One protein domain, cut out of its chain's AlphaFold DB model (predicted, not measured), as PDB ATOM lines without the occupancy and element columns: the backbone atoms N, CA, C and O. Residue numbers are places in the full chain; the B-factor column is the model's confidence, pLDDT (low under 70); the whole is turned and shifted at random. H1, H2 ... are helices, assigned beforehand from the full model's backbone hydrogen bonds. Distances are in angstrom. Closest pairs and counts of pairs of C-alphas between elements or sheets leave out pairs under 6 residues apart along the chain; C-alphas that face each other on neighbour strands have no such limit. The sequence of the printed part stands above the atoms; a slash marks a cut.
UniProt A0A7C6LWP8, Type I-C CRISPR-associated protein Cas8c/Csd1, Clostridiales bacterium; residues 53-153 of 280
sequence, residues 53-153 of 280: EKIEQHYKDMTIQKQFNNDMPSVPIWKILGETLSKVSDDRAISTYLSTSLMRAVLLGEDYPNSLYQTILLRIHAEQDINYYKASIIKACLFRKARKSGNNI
ATOM      1  N   GLU A  53      92.521  80.798 -69.309       92.25
ATOM      2  CA  GLU A  53      92.570  82.066 -68.573       92.25
ATOM      3  C   GLU A  53      91.179  82.538 -68.124       92.25
ATOM      4  O   GLU A  53      91.012  82.992 -66.988       92.25
ATOM      5  N   LYS A  54      90.150  82.413 -68.978       94.69
ATOM      6  CA  LYS A  54      88.771  82.780 -68.601       94.69
ATOM      7  C   LYS A  54      88.188  81.843 -67.545       94.69
ATOM      8  O   LYS A  54      87.531  82.321 -66.616       94.69
ATOM      9  N   ILE A  55      88.465  80.543 -67.647       93.31
ATOM     10  CA  ILE A  55      88.041  79.535 -66.668       93.31
ATOM     11  C   ILE A  55      88.722  79.776 -65.315       93.31
ATOM     12  O   ILE A  55      88.050  79.814 -64.285       93.31
ATOM     13  N   GLU A  56      90.033  80.012 -65.293       91.94
ATOM     14  CA  GLU A  56      90.750  80.359 -64.064       91.94
ATOM     15  C   GLU A  56      90.191  81.632 -63.433       91.94
ATOM     16  O   GLU A  56      89.974  81.689 -62.222       91.94
ATOM     17  N   GLN A  57      89.916  82.656 -64.247       94.25
ATOM     18  CA  GLN A  57      89.327  83.890 -63.750       94.25
ATOM     19  C   GLN A  57      87.930  83.657 -63.158       94.25
ATOM     20  O   GLN A  57      87.605  84.251 -62.135       94.25
ATOM     21  N   HIS A  58      87.114  82.781 -63.750       95.81
ATOM     22  CA  HIS A  58      85.822  82.374 -63.193       95.81
ATOM     23  C   HIS A  58      85.951  81.763 -61.796       95.81
ATOM     24  O   HIS A  58      85.249  82.196 -60.881       95.81
ATOM     25  N   TYR A  59      86.881  80.830 -61.600       94.12
ATOM     26  CA  TYR A  59      87.088  80.223 -60.286       94.12
ATOM     27  C   TYR A  59      87.652  81.211 -59.259       94.12
ATOM     28  O   TYR A  59      87.206  81.215 -58.111       94.12
ATOM     29  N   LYS A  60      88.546  82.117 -59.676       93.12
ATOM     30  CA  LYS A  60      89.018  83.228 -58.829       93.12
ATOM     31  C   LYS A  60      87.862  84.132 -58.390       93.12
ATOM     32  O   LYS A  60      87.770  84.464 -57.213       93.12
ATOM     33  N   ASP A  61      86.950  84.472 -59.305       94.50
ATOM     34  CA  ASP A  61      85.773  85.307 -59.009       94.50
ATOM     35  C   ASP A  61      84.862  84.657 -57.948       94.50
ATOM     36  O   ASP A  61      84.275  85.360 -57.128       94.50
ATOM     37  N   MET A  62      84.759  83.323 -57.946       94.81
ATOM     38  CA  MET A  62      83.931  82.545 -57.011       94.81
ATOM     39  C   MET A  62      84.593  82.236 -55.674       94.81
ATOM     40  O   MET A  62      83.924  81.757 -54.765       94.81
ATOM     41  N   THR A  63      85.895  82.473 -55.541       94.31
ATOM     42  CA  THR A  63      86.639  82.016 -54.368       94.31
ATOM     43  C   THR A  63      86.170  82.766 -53.122       94.31
ATOM     44  O   THR A  63      86.362  83.973 -53.015       94.31
ATOM     45  N   ILE A  64      85.599  82.057 -52.156       95.88
ATOM     46  CA  ILE A  64      85.174  82.578 -50.852       95.88
ATOM     47  C   ILE A  64      85.541  81.552 -49.775       95.88
ATOM     48  O   ILE A  64      85.760  80.378 -50.076       95.88
ATOM     49  N   GLN A  65      85.663  81.981 -48.523       95.38
ATOM     50  CA  GLN A  65      85.925  81.089 -47.402       95.38
ATOM     51  C   GLN A  65      84.810  80.047 -47.317       95.38
ATOM     52  O   GLN A  65      83.646  80.413 -47.201       95.38
ATOM     53  N   LYS A  66      85.185  78.764 -47.346       94.69
ATOM     54  CA  LYS A  66      84.255  77.644 -47.171       94.69
ATOM     55  C   LYS A  66      83.511  77.745 -45.845       94.69
ATOM     56  O   LYS A  66      84.059  78.250 -44.862       94.69
ATOM     57  N   GLN A  67      82.280  77.244 -45.841       93.00
ATOM     58  CA  GLN A  67      81.497  77.131 -44.619       93.00
ATOM     59  C   GLN A  67      81.918  75.884 -43.847       93.00
ATOM     60  O   GLN A  67      82.062  75.959 -42.636       93.00
ATOM     61  N   PHE A  68      82.160  74.783 -44.563       92.62
ATOM     62  CA  PHE A  68      82.547  73.492 -44.005       92.62
ATOM     63  C   PHE A  68      83.782  72.924 -44.717       92.62
ATOM     64  O   PHE A  68      84.041  73.210 -45.890       92.62
ATOM     65  N   ASN A  69      84.538  72.058 -44.039       88.25
ATOM     66  CA  ASN A  69      85.749  71.444 -44.609       88.25
ATOM     67  C   ASN A  69      85.460  70.568 -45.842       88.25
ATOM     68  O   ASN A  69      86.278  70.501 -46.762       88.25
ATOM     69  N   ASN A  70      84.284  69.934 -45.877       90.75
ATOM     70  CA  ASN A  70      83.831  69.068 -46.968       90.75
ATOM     71  C   ASN A  70      83.256  69.830 -48.179       90.75
ATOM     72  O   ASN A  70      82.958  69.203 -49.198       90.75
ATOM     73  N   ASP A  71      83.118  71.162 -48.111       90.75
ATOM     74  CA  ASP A  71      82.699  71.964 -49.261       90.75
ATOM     75  C   ASP A  71      83.689  71.799 -50.425       90.75
ATOM     76  O   ASP A  71      84.906  71.676 -50.241       90.75
ATOM     77  N   MET A  72      83.183  71.845 -51.660       90.62
ATOM     78  CA  MET A  72      84.023  71.654 -52.843       90.62
ATOM     79  C   MET A  72      85.084  72.766 -52.963       90.62
ATOM     80  O   MET A  72      84.761  73.947 -52.811       90.62
ATOM     81  N   PRO A  73      86.355  72.437 -53.277       86.12
ATOM     82  CA  PRO A  73      87.417  73.437 -53.445       86.12
ATOM     83  C   PRO A  73      87.173  74.386 -54.626       86.12
ATOM     84  O   PRO A  73      87.683  75.500 -54.642       86.12
ATOM     85  N   SER A  74      86.383  73.970 -55.611       88.88
ATOM     86  CA  SER A  74      85.946  74.806 -56.727       88.88
ATOM     87  C   SER A  74      84.501  74.468 -57.055       88.88
ATOM     88  O   SER A  74      84.134  73.294 -57.047       88.88
ATOM     89  N   VAL A  75      83.674  75.482 -57.316       92.69
ATOM     90  CA  VAL A  75      82.238  75.295 -57.556       92.69
ATOM     91  C   VAL A  75      82.002  74.920 -59.026       92.69
ATOM     92  O   VAL A  75      82.216  75.756 -59.901       92.69
ATOM     93  N   PRO A  76      81.572  73.686 -59.348       93.44
ATOM     94  CA  PRO A  76      81.364  73.286 -60.736       93.44
ATOM     95  C   PRO A  76      80.072  73.880 -61.326       93.44
ATOM     96  O   PRO A  76      79.117  74.179 -60.608       93.44
ATOM     97  N   ILE A  77      80.001  73.981 -62.659       93.75
ATOM     98  CA  ILE A  77      78.865  74.583 -63.391       93.75
ATOM     99  C   ILE A  77      77.520  73.943 -63.039       93.75
ATOM    100  O   ILE A  77      76.538  74.647 -62.812       93.75
ATOM    101  N   TRP A  78      77.466  72.614 -62.949       93.06
ATOM    102  CA  TRP A  78      76.233  71.908 -62.593       93.06
ATOM    103  C   TRP A  78      75.750  72.268 -61.182       93.06
ATOM    104  O   TRP A  78      74.545  72.333 -60.950       93.06
ATOM    105  N   LYS A  79      76.669  72.563 -60.253       94.94
ATOM    106  CA  LYS A  79      76.334  72.980 -58.891       94.94
ATOM    107  C   LYS A  79      75.801  74.407 -58.880       94.94
ATOM    108  O   LYS A  79      74.799  74.650 -58.222       94.94
ATOM    109  N   ILE A  80      76.385  75.308 -59.679       96.62
ATOM    110  CA  ILE A  80      75.863  76.673 -59.879       96.62
ATOM    111  C   ILE A  80      74.415  76.625 -60.368       96.62
ATOM    112  O   ILE A  80      73.548  77.278 -59.796       96.62
ATOM    113  N   LEU A  81      74.146  75.828 -61.406       95.62
ATOM    114  CA  LEU A  81      72.795  75.666 -61.941       95.62
ATOM    115  C   LEU A  81      71.859  74.999 -60.923       95.62
ATOM    116  O   LEU A  81      70.712  75.416 -60.792       95.62
ATOM    117  N   GLY A  82      72.349  74.024 -60.157       95.25
ATOM    118  CA  GLY A  82      71.588  73.377 -59.088       95.25
ATOM    119  C   GLY A  82      71.119  74.345 -57.997       95.25
ATOM    120  O   GLY A  82      69.982  74.235 -57.552       95.25
ATOM    121  N   GLU A  83      71.929  75.342 -57.623       96.00
ATOM    122  CA  GLU A  83      71.533  76.371 -56.641       96.00
ATOM    123  C   GLU A  83      70.444  77.332 -57.154       96.00
ATOM    124  O   GLU A  83      69.885  78.098 -56.369       96.00
ATOM    125  N   THR A  84      70.123  77.306 -58.453       95.25
ATOM    126  CA  THR A  84      69.001  78.080 -59.018       95.25
ATOM    127  C   THR A  84      67.654  77.370 -58.884       95.25
ATOM    128  O   THR A  84      66.607  78.006 -59.016       95.25
ATOM    129  N   LEU A  85      67.668  76.065 -58.599       94.19
ATOM    130  CA  LEU A  85      66.470  75.245 -58.471       94.19
ATOM    131  C   LEU A  85      65.892  75.336 -57.055       94.19
ATOM    132  O   LEU A  85      66.606  75.549 -56.079       94.19
ATOM    133  N   SER A  86      64.580  75.134 -56.935       90.62
ATOM    134  CA  SER A  86      63.929  75.012 -55.627       90.62
ATOM    135  C   SER A  86      64.332  73.705 -54.945       90.62
ATOM    136  O   SER A  86      64.286  72.641 -55.563       90.62
ATOM    137  N   LYS A  87      64.653  73.744 -53.650       86.75
ATOM    138  CA  LYS A  87      64.880  72.515 -52.867       86.75
ATOM    139  C   LYS A  87      63.611  71.672 -52.683       86.75
ATOM    140  O   LYS A  87      63.725  70.459 -52.564       86.75
ATOM    141  N   VAL A  88      62.434  72.304 -52.705       87.06
ATOM    142  CA  VAL A  88      61.133  71.673 -52.396       87.06
ATOM    143  C   VAL A  88      60.399  71.178 -53.645       87.06
ATOM    144  O   VAL A  88      59.538  70.316 -53.545       87.06
ATOM    145  N   SER A  89      60.710  71.724 -54.822       87.06
ATOM    146  CA  SER A  89      60.042  71.310 -56.060       87.06
ATOM    147  C   SER A  89      60.703  70.075 -56.664       87.06
ATOM    148  O   SER A  89      61.935  69.979 -56.699       87.06
ATOM    149  N   ASP A  90      59.874  69.186 -57.207       84.31
ATOM    150  CA  ASP A  90      60.315  68.072 -58.047       84.31
ATOM    151  C   ASP A  90      60.718  68.527 -59.455       84.31
ATOM    152  O   ASP A  90      61.406  67.793 -60.168       84.31
ATOM    153  N   ASP A  91      60.350  69.749 -59.857       86.19
ATOM    154  CA  ASP A  91      60.808  70.317 -61.117       86.19
ATOM    155  C   ASP A  91      62.295  70.681 -61.024       86.19
ATOM    156  O   ASP A  91      62.721  71.596 -60.308       86.19
ATOM    157  N   ARG A  92      63.103  69.921 -61.764       87.38
ATOM    158  CA  ARG A  92      64.550  70.114 -61.899       87.38
ATOM    159  C   ARG A  92      64.928  70.695 -63.262       87.38
ATOM    160  O   ARG A  92      66.105  70.669 -63.627       87.38
ATOM    161  N   ALA A  93      63.963  71.209 -64.026       86.69
ATOM    162  CA  ALA A  93      64.212  71.784 -65.336       86.69
ATOM    163  C   ALA A  93      65.038  73.071 -65.222       86.69
ATOM    164  O   ALA A  93      64.593  74.112 -64.741       86.69
ATOM    165  N   ILE A  94      66.267  73.013 -65.730       87.81
ATOM    166  CA  ILE A  94      67.115  74.190 -65.892       87.81
ATOM    167  C   ILE A  94      66.883  74.754 -67.291       87.81
ATOM    168  O   ILE A  94      67.033  74.051 -68.293       87.81
ATOM    169  N   SER A  95      66.573  76.050 -67.369       88.31
ATOM    170  CA  SER A  95      66.447  76.746 -68.649       88.31
ATOM    171  C   SER A  95      67.718  76.582 -69.483       88.31
ATOM    172  O   SER A  95      68.819  76.945 -69.055       88.31
ATOM    173  N   THR A  96      67.570  76.087 -70.714       88.56
ATOM    174  CA  THR A  96      68.707  75.930 -71.632       88.56
ATOM    175  C   THR A  96      69.372  77.268 -71.957       88.56
ATOM    176  O   THR A  96      70.573  77.313 -72.223       88.56
ATOM    177  N   TYR A  97      68.612  78.366 -71.918       90.62
ATOM    178  CA  TYR A  97      69.158  79.710 -72.092       90.62
ATOM    179  C   TYR A  97      70.116  80.076 -70.953       90.62
ATOM    180  O   TYR A  97      71.216  80.565 -71.213       90.62
ATOM    181  N   LEU A  98      69.734  79.796 -69.702       93.25
ATOM    182  CA  LEU A  98      70.571  80.064 -68.534       93.25
ATOM    183  C   LEU A  98      71.861  79.237 -68.566       93.25
ATOM    184  O   LEU A  98      72.941  79.802 -68.408       93.25
ATOM    185  N   SER A  99      71.768  77.928 -68.821       92.69
ATOM    186  CA  SER A  99      72.948  77.054 -68.874       92.69
ATOM    187  C   SER A  99      73.899  77.430 -70.010       92.69
ATOM    188  O   SER A  99      75.108  77.516 -69.798       92.69
ATOM    189  N   THR A 100      73.360  77.746 -71.190       93.00
ATOM    190  CA  THR A 100      74.143  78.217 -72.343       93.00
ATOM    191  C   THR A 100      74.842  79.538 -72.038       93.00
ATOM    192  O   THR A 100      76.044  79.671 -72.268       93.00
ATOM    193  N   SER A 101      74.110  80.511 -71.493       94.81
ATOM    194  CA  SER A 101      74.648  81.847 -71.229       94.81
ATOM    195  C   SER A 101      75.678  81.827 -70.096       94.81
ATOM    196  O   SER A 101      76.705  82.492 -70.191       94.81
ATOM    197  N   LEU A 102      75.471  81.001 -69.062       96.38
ATOM    198  CA  LEU A 102      76.476  80.755 -68.026       96.38
ATOM    199  C   LEU A 102      77.740  80.127 -68.620       96.38
ATOM    200  O   LEU A 102      78.840  80.588 -68.331       96.38
ATOM    201  N   MET A 103      77.601  79.111 -69.476       95.25
ATOM    202  CA  MET A 103      78.757  78.460 -70.095       95.25
ATOM    203  C   MET A 103      79.575  79.442 -70.938       95.25
ATOM    204  O   MET A 103      80.802  79.451 -70.858       95.25
ATOM    205  N   ARG A 104      78.912  80.327 -71.691       94.88
ATOM    206  CA  ARG A 104      79.589  81.414 -72.411       94.88
ATOM    207  C   ARG A 104      80.281  82.392 -71.465       94.88
ATOM    208  O   ARG A 104      81.440  82.719 -71.696       94.88
ATOM    209  N   ALA A 105      79.633  82.799 -70.374       96.75
ATOM    210  CA  ALA A 105      80.248  83.654 -69.358       96.75
ATOM    211  C   ALA A 105      81.530  83.037 -68.778       96.75
ATOM    212  O   ALA A 105      82.513  83.744 -68.548       96.75
ATOM    213  N   VAL A 106      81.558  81.719 -68.574       96.12
ATOM    214  CA  VAL A 106      82.746  81.009 -68.078       96.12
ATOM    215  C   VAL A 106      83.831  80.893 -69.147       96.12
ATOM    216  O   VAL A 106      84.975  81.244 -68.883       96.12
ATOM    217  N   LEU A 107      83.482  80.447 -70.356       95.12
ATOM    218  CA  LEU A 107      84.457  80.165 -71.415       95.12
ATOM    219  C   LEU A 107      84.998  81.423 -72.105       95.12
ATOM    220  O   LEU A 107      86.148  81.447 -72.526       95.12
ATOM    221  N   LEU A 108      84.179  82.464 -72.246       95.56
ATOM    222  CA  LEU A 108      84.535  83.691 -72.966       95.56
ATOM    223  C   LEU A 108      84.855  84.860 -72.029       95.56
ATOM    224  O   LEU A 108      85.354  85.891 -72.476       95.56
ATOM    225  N   GLY A 109      84.579  84.725 -70.729       94.50
ATOM    226  CA  GLY A 109      84.669  85.844 -69.790       94.50
ATOM    227  C   GLY A 109      83.587  86.907 -70.016       94.50
ATOM    228  O   GLY A 109      83.753  88.057 -69.599       94.50
ATOM    229  N   GLU A 110      82.483  86.547 -70.680       94.88
ATOM    230  CA  GLU A 110      81.278  87.377 -70.781       94.88
ATOM    231  C   GLU A 110      80.679  87.637 -69.382       94.88
ATOM    232  O   GLU A 110      81.100  87.068 -68.364       94.88
ATOM    233  N   ASP A 111      79.749  88.589 -69.304       94.81
ATOM    234  CA  ASP A 111      79.039  88.865 -68.057       94.81
ATOM    235  C   ASP A 111      78.204  87.660 -67.655       94.81
ATOM    236  O   ASP A 111      77.682  86.938 -68.507       94.81
ATOM    237  N   TYR A 112      78.090  87.423 -66.348       96.75
ATOM    238  CA  TYR A 112      77.139  86.419 -65.897       96.75
ATOM    239  C   TYR A 112      75.726  86.854 -66.296       96.75
ATOM    240  O   TYR A 112      75.419  88.048 -66.245       96.75
ATOM    241  N   PRO A 113      74.844  85.909 -66.657       95.31
ATOM    242  CA  PRO A 113      73.464  86.246 -66.968       95.31
ATOM    243  C   PRO A 113      72.810  86.937 -65.769       95.31
ATOM    244  O   PRO A 113      72.842  86.398 -64.664       95.31
ATOM    245  N   ASN A 114      72.161  88.086 -65.977       93.88
ATOM    246  CA  ASN A 114      71.429  88.773 -64.901       93.88
ATOM    247  C   ASN A 114      70.382  87.859 -64.246       93.88
ATOM    248  O   ASN A 114      70.161  87.932 -63.038       93.88
ATOM    249  N   SER A 115      69.797  86.949 -65.034       94.88
ATOM    250  CA  SER A 115      68.880  85.923 -64.545       94.88
ATOM    251  C   SER A 115      69.523  84.996 -63.514       94.88
ATOM    252  O   SER A 115      68.861  84.663 -62.542       94.88
ATOM    253  N   LEU A 116      70.807  84.633 -63.645       97.19
ATOM    254  CA  LEU A 116      71.502  83.828 -62.634       97.19
ATOM    255  C   LEU A 116      71.486  84.543 -61.282       97.19
ATOM    256  O   LEU A 116      71.067  83.971 -60.281       97.19
ATOM    257  N   TYR A 117      71.928  85.800 -61.268       97.25
ATOM    258  CA  TYR A 117      72.026  86.582 -60.042       97.25
ATOM    259  C   TYR A 117      70.652  86.776 -59.392       97.25
ATOM    260  O   TYR A 117      70.469  86.447 -58.223       97.25
ATOM    261  N   GLN A 118      69.660  87.212 -60.172       96.12
ATOM    262  CA  GLN A 118      68.291  87.411 -59.690       96.12
ATOM    263  C   GLN A 118      67.668  86.116 -59.163       96.12
ATOM    264  O   GLN A 118      67.063  86.123 -58.093       96.12
ATOM    265  N   THR A 119      67.839  84.991 -59.863       96.19
ATOM    266  CA  THR A 119      67.310  83.704 -59.401       96.19
ATOM    267  C   THR A 119      67.964  83.268 -58.095       96.19
ATOM    268  O   THR A 119      67.250  82.813 -57.207       96.19
ATOM    269  N   ILE A 120      69.278  83.454 -57.926       97.50
ATOM    270  CA  ILE A 120      69.958  83.135 -56.663       97.50
ATOM    271  C   ILE A 120      69.414  83.985 -55.511       97.50
ATOM    272  O   ILE A 120      69.065  83.417 -54.478       97.50
ATOM    273  N   LEU A 121      69.260  85.302 -55.687       96.44
ATOM    274  CA  LEU A 121      68.660  86.154 -54.650       96.44
ATOM    275  C   LEU A 121      67.227  85.706 -54.320       96.44
ATOM    276  O   LEU A 121      66.886  85.533 -53.153       96.44
ATOM    277  N   LEU A 122      66.406  85.402 -55.332       95.44
ATOM    278  CA  LEU A 122      65.053  84.868 -55.133       95.44
ATOM    279  C   LEU A 122      65.048  83.532 -54.375       95.44
ATOM    280  O   LEU A 122      64.177  83.311 -53.535       95.44
ATOM    281  N   ARG A 123      66.002  82.633 -54.650       95.38
ATOM    282  CA  ARG A 123      66.146  81.375 -53.899       95.38
ATOM    283  C   ARG A 123      66.561  81.631 -52.457       95.38
ATOM    284  O   ARG A 123      66.078  80.938 -51.570       95.38
ATOM    285  N   ILE A 124      67.425  82.611 -52.199       96.00
ATOM    286  CA  ILE A 124      67.787  83.007 -50.833       96.00
ATOM    287  C   ILE A 124      66.570  83.567 -50.095       96.00
ATOM    288  O   ILE A 124      66.345  83.180 -48.957       96.00
ATOM    289  N   HIS A 125      65.750  84.402 -50.734       93.00
ATOM    290  CA  HIS A 125      64.521  84.911 -50.125       93.00
ATOM    291  C   HIS A 125      63.516  83.810 -49.785       93.00
ATOM    292  O   HIS A 125      62.914  83.838 -48.715       93.00
ATOM    293  N   ALA A 126      63.326  82.857 -50.701       92.56
ATOM    294  CA  ALA A 126      62.362  81.777 -50.532       92.56
ATOM    295  C   ALA A 126      62.812  80.740 -49.493       92.56
ATOM    296  O   ALA A 126      61.991  80.220 -48.750       92.56
ATOM    297  N   GLU A 127      64.109  80.430 -49.453       93.25
ATOM    298  CA  GLU A 127      64.666  79.405 -48.561       93.25
ATOM    299  C   GLU A 127      65.211  79.980 -47.253       93.25
ATOM    300  O   GLU A 127      65.570  79.220 -46.360       93.25
ATOM    301  N   GLN A 128      65.347  81.308 -47.177       91.88
ATOM    302  CA  GLN A 128      65.981  82.046 -46.080       91.88
ATOM    303  C   GLN A 128      67.388  81.524 -45.765       91.88
ATOM    304  O   GLN A 128      67.878  81.632 -44.642       91.88
ATOM    305  N   ASP A 129      68.050  80.955 -46.777       90.50
ATOM    306  CA  ASP A 129      69.313  80.254 -46.629       90.50
ATOM    307  C   ASP A 129      70.357  80.645 -47.676       90.50
ATOM    308  O   ASP A 129      70.109  80.620 -48.888       90.50
ATOM    309  N   ILE A 130      71.558  80.938 -47.176       94.69
ATOM    310  CA  ILE A 130      72.768  81.196 -47.946       94.69
ATOM    311  C   ILE A 130      73.865  80.227 -47.507       94.69
ATOM    312  O   ILE A 130      74.415  80.333 -46.413       94.69
ATOM    313  N   ASN A 131      74.170  79.290 -48.398       95.38
ATOM    314  CA  ASN A 131      75.278  78.354 -48.268       95.38
ATOM    315  C   ASN A 131      76.527  78.886 -48.996       95.38
ATOM    316  O   ASN A 131      76.479  79.903 -49.697       95.38
ATOM    317  N   TYR A 132      77.633  78.146 -48.879       97.38
ATOM    318  CA  TYR A 132      78.892  78.420 -49.579       97.38
ATOM    319  C   TYR A 132      78.717  78.665 -51.086       97.38
ATOM    320  O   TYR A 132      79.277  79.616 -51.634       97.38
ATOM    321  N   TYR A 133      77.904  77.855 -51.765       97.88
ATOM    322  CA  TYR A 133      77.728  77.929 -53.215       97.88
ATOM    323  C   TYR A 133      76.992  79.203 -53.647       97.88
ATOM    324  O   TYR A 133      77.465  79.912 -54.532       97.88
ATOM    325  N   LYS A 134      75.880  79.552 -52.990       97.94
ATOM    326  CA  LYS A 134      75.139  80.794 -53.262       97.94
ATOM    327  C   LYS A 134      75.985  82.031 -52.963       97.94
ATOM    328  O   LYS A 134      75.997  82.955 -53.774       97.94
ATOM    329  N   ALA A 135      76.737  82.022 -51.858       98.12
ATOM    330  CA  ALA A 135      77.664  83.102 -51.522       98.12
ATOM    331  C   ALA A 135      78.766  83.259 -52.587       98.12
ATOM    332  O   ALA A 135      79.019  84.368 -53.057       98.12
ATOM    333  N   SER A 136      79.348  82.145 -53.046       97.94
ATOM    334  CA  SER A 136      80.345  82.118 -54.128       97.94
ATOM    335  C   SER A 136      79.797  82.708 -55.433       97.94
ATOM    336  O   SER A 136      80.472  83.496 -56.097       97.94
ATOM    337  N   ILE A 137      78.555  82.364 -55.799       98.38
ATOM    338  CA  ILE A 137      77.901  82.862 -57.018       98.38
ATOM    339  C   ILE A 137      77.628  84.366 -56.917       98.38
ATOM    340  O   ILE A 137      77.956  85.103 -57.846       98.38
ATOM    341  N   ILE A 138      77.078  84.836 -55.791       98.12
ATOM    342  CA  ILE A 138      76.840  86.268 -55.540       98.12
ATOM    343  C   ILE A 138      78.145  87.046 -55.655       98.12
ATOM    344  O   ILE A 138      78.214  88.024 -56.405       98.12
ATOM    345  N   LYS A 139      79.195  86.580 -54.965       97.50
ATOM    346  CA  LYS A 139      80.517  87.198 -55.020       97.50
ATOM    347  C   LYS A 139      81.017  87.276 -56.457       97.50
ATOM    348  O   LYS A 139      81.422  88.351 -56.886       97.50
ATOM    349  N   ALA A 140      80.940  86.188 -57.219       96.94
ATOM    350  CA  ALA A 140      81.425  86.173 -58.593       96.94
ATOM    351  C   ALA A 140      80.662  87.132 -59.510       96.94
ATOM    352  O   ALA A 140      81.289  87.821 -60.319       96.94
ATOM    353  N   CYS A 141      79.335  87.212 -59.376       96.94
ATOM    354  CA  CYS A 141      78.506  88.157 -60.121       96.94
ATOM    355  C   CYS A 141      78.920  89.606 -59.840       96.94
ATOM    356  O   CYS A 141      79.224  90.351 -60.776       96.94
ATOM    357  N   LEU A 142      79.008  89.984 -58.563       96.00
ATOM    358  CA  LEU A 142      79.387  91.336 -58.147       96.00
ATOM    359  C   LEU A 142      80.839  91.666 -58.517       96.00
ATOM    360  O   LEU A 142      81.114  92.740 -59.050       96.00
ATOM    361  N   PHE A 143      81.767  90.732 -58.309       94.50
ATOM    362  CA  PHE A 143      83.190  90.913 -58.596       94.50
ATOM    363  C   PHE A 143      83.464  91.070 -60.088       94.50
ATOM    364  O   PHE A 143      84.225  91.947 -60.498       94.50
ATOM    365  N   ARG A 144      82.802  90.269 -60.927       94.69
ATOM    366  CA  ARG A 144      82.929  90.381 -62.382       94.69
ATOM    367  C   ARG A 144      82.342  91.688 -62.906       94.69
ATOM    368  O   ARG A 144      82.989  92.341 -63.726       94.69
ATOM    369  N   LYS A 145      81.167  92.080 -62.405       92.94
ATOM    370  CA  LYS A 145      80.524  93.361 -62.731       92.94
ATOM    371  C   LYS A 145      81.418  94.544 -62.345       92.94
ATOM    372  O   LYS A 145      81.643  95.433 -63.165       92.94
ATOM    373  N   ALA A 146      81.992  94.521 -61.142       91.50
ATOM    374  CA  ALA A 146      82.943  95.523 -60.657       91.50
ATOM    375  C   ALA A 146      84.197  95.600 -61.544       91.50
ATOM    376  O   ALA A 146      84.552  96.670 -62.036       91.50
ATOM    377  N   ARG A 147      84.820  94.450 -61.847       90.62
ATOM    378  CA  ARG A 147      86.009  94.389 -62.710       90.62
ATOM    379  C   ARG A 147      85.763  94.999 -64.091       90.62
ATOM    380  O   ARG A 147      86.615  95.728 -64.583       90.62
ATOM    381  N   LYS A 148      84.635  94.687 -64.730       90.31
ATOM    382  CA  LYS A 148      84.346  95.136 -66.102       90.31
ATOM    383  C   LYS A 148      83.872  96.577 -66.206       90.31
ATOM    384  O   LYS A 148      84.171  97.232 -67.196       90.31
ATOM    385  N   SER A 149      83.158  97.068 -65.200       88.50
ATOM    386  CA  SER A 149      82.756  98.478 -65.133       88.50
ATOM    387  C   SER A 149      83.903  99.407 -64.725       88.50
ATOM    388  O   SER A 149      83.738 100.621 -64.762       88.50
ATOM    389  N   GLY A 150      85.049  98.859 -64.295       84.06
ATOM    390  CA  GLY A 150      86.140  99.630 -63.692       84.06
ATOM    391  C   GLY A 150      85.798 100.172 -62.298       84.06
ATOM    392  O   GLY A 150      86.609 100.872 -61.692       84.06
ATOM    393  N   ASN A 151      84.615  99.843 -61.772       78.38
ATOM    394  CA  ASN A 151      84.121 100.341 -60.504       78.38
ATOM    395  C   ASN A 151      84.570  99.432 -59.352       78.38
ATOM    396  O   ASN A 151      84.049  98.337 -59.149       78.38
ATOM    397  N   ASN A 152      85.527  99.921 -58.567       74.38
ATOM    398  CA  ASN A 152      86.124  99.198 -57.448       74.38
ATOM    399  C   ASN A 152      85.472  99.495 -56.085       74.38
ATOM    400  O   ASN A 152      86.010  99.053 -55.071       74.38
ATOM    401  N   ILE A 153      84.336 100.205 -56.049       70.88
ATOM    402  CA  ILE A 153      83.672 100.654 -54.807       70.88
ATOM    403  C   ILE A 153      83.396  99.491 -53.836       70.88
ATOM    404  O   ILE A 153      83.489  99.661 -52.627       70.88
TER     405      ILE A 153
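This is residues 53 to 153 of the 280 residues of the protein "Type I-C CRISPR-associated protein Cas8c/Csd1" of Clostridiales bacterium (UniProt A0A7C6LWP8). A helical hairpin of H4 and the long H5 covers one side of three shorter helices, H1, H2 and H3, with most helices crossing rather than side by side. H5 is the hub, with H1, H2 and H4 packed on it, and two long loops, residues 63 to 76 and 83 to 95, join the first three helices. The printed part has 101 residues with five named helices, H1 to H5 in chain order, and no named strand; the class is all helix. It is compact, with a radius of gyration of the C-alphas of 13.3 A, and spans 39 by 32 by 24 A.

H1, residues 53 to 62, touches H5, residues 132 to 149, at a steep tilt of 58 degrees, opposite ways. The closest C-alphas are those of Asp 61 and Ala 140, 4.5 A apart, and H5 touches H1 with residues 136 to 144 alone. H1 also touches H3, residues 96 to 108, at a steep tilt of 66 degrees; their closest C-alphas, of Ile 55 and Val 106, are 5.7 A apart, and H3 uses residues 106 to 108 alone. H2, residues 77 to 82, touches residues 133 to 137 of H5 alone, at a steep tilt of 61 degrees, with the C-alphas of Ile 80 and Tyr 133 closest at 7.0 A. H2 and H3 are close but not clearly touching, the C-alphas of Leu 81 and Ser 99 being closest at 7.1 A. H3 only just touches H4, residues 114 to 127, with 3 pairs of C-alphas within 8 A; the closest are those of Leu 98 and Leu 116, 7.1 A apart. H4 and H5 form a helical hairpin, opposite ways at a shallow tilt of 32 degrees, only just short of steep; the C-alphas of Tyr 117 and Ile 138 are closest at 6.6 A. H3 and H5 are apart, as are H1 and H4. In H1, H2, H3, H4 and H5 every O i to N i+4 pair is within hydrogen-bond range.

H1 begins at C-alpha 53, (92.570, 82.066, -68.573), and is 14.4 A long from first to last C-alpha. H2 measures 8.5 A, H3 17.7 A and H4 20.0 A. H4 begins at C-alpha 114, (71.429, 88.773, -64.901). H5 measures 25.7 A and ends at C-alpha 149, (82.756, 98.478, -65.133).

The two C-alphas farthest apart, of Asp 90 and Gly 150, are 41.2 A apart. The printed part has no cut. The links H1 to H2 and H2 to H3 are long; H3 to H4 and H4 to H5 are tight. The mean pLDDT of the printed part is 92.9, and no printed residue is under 70.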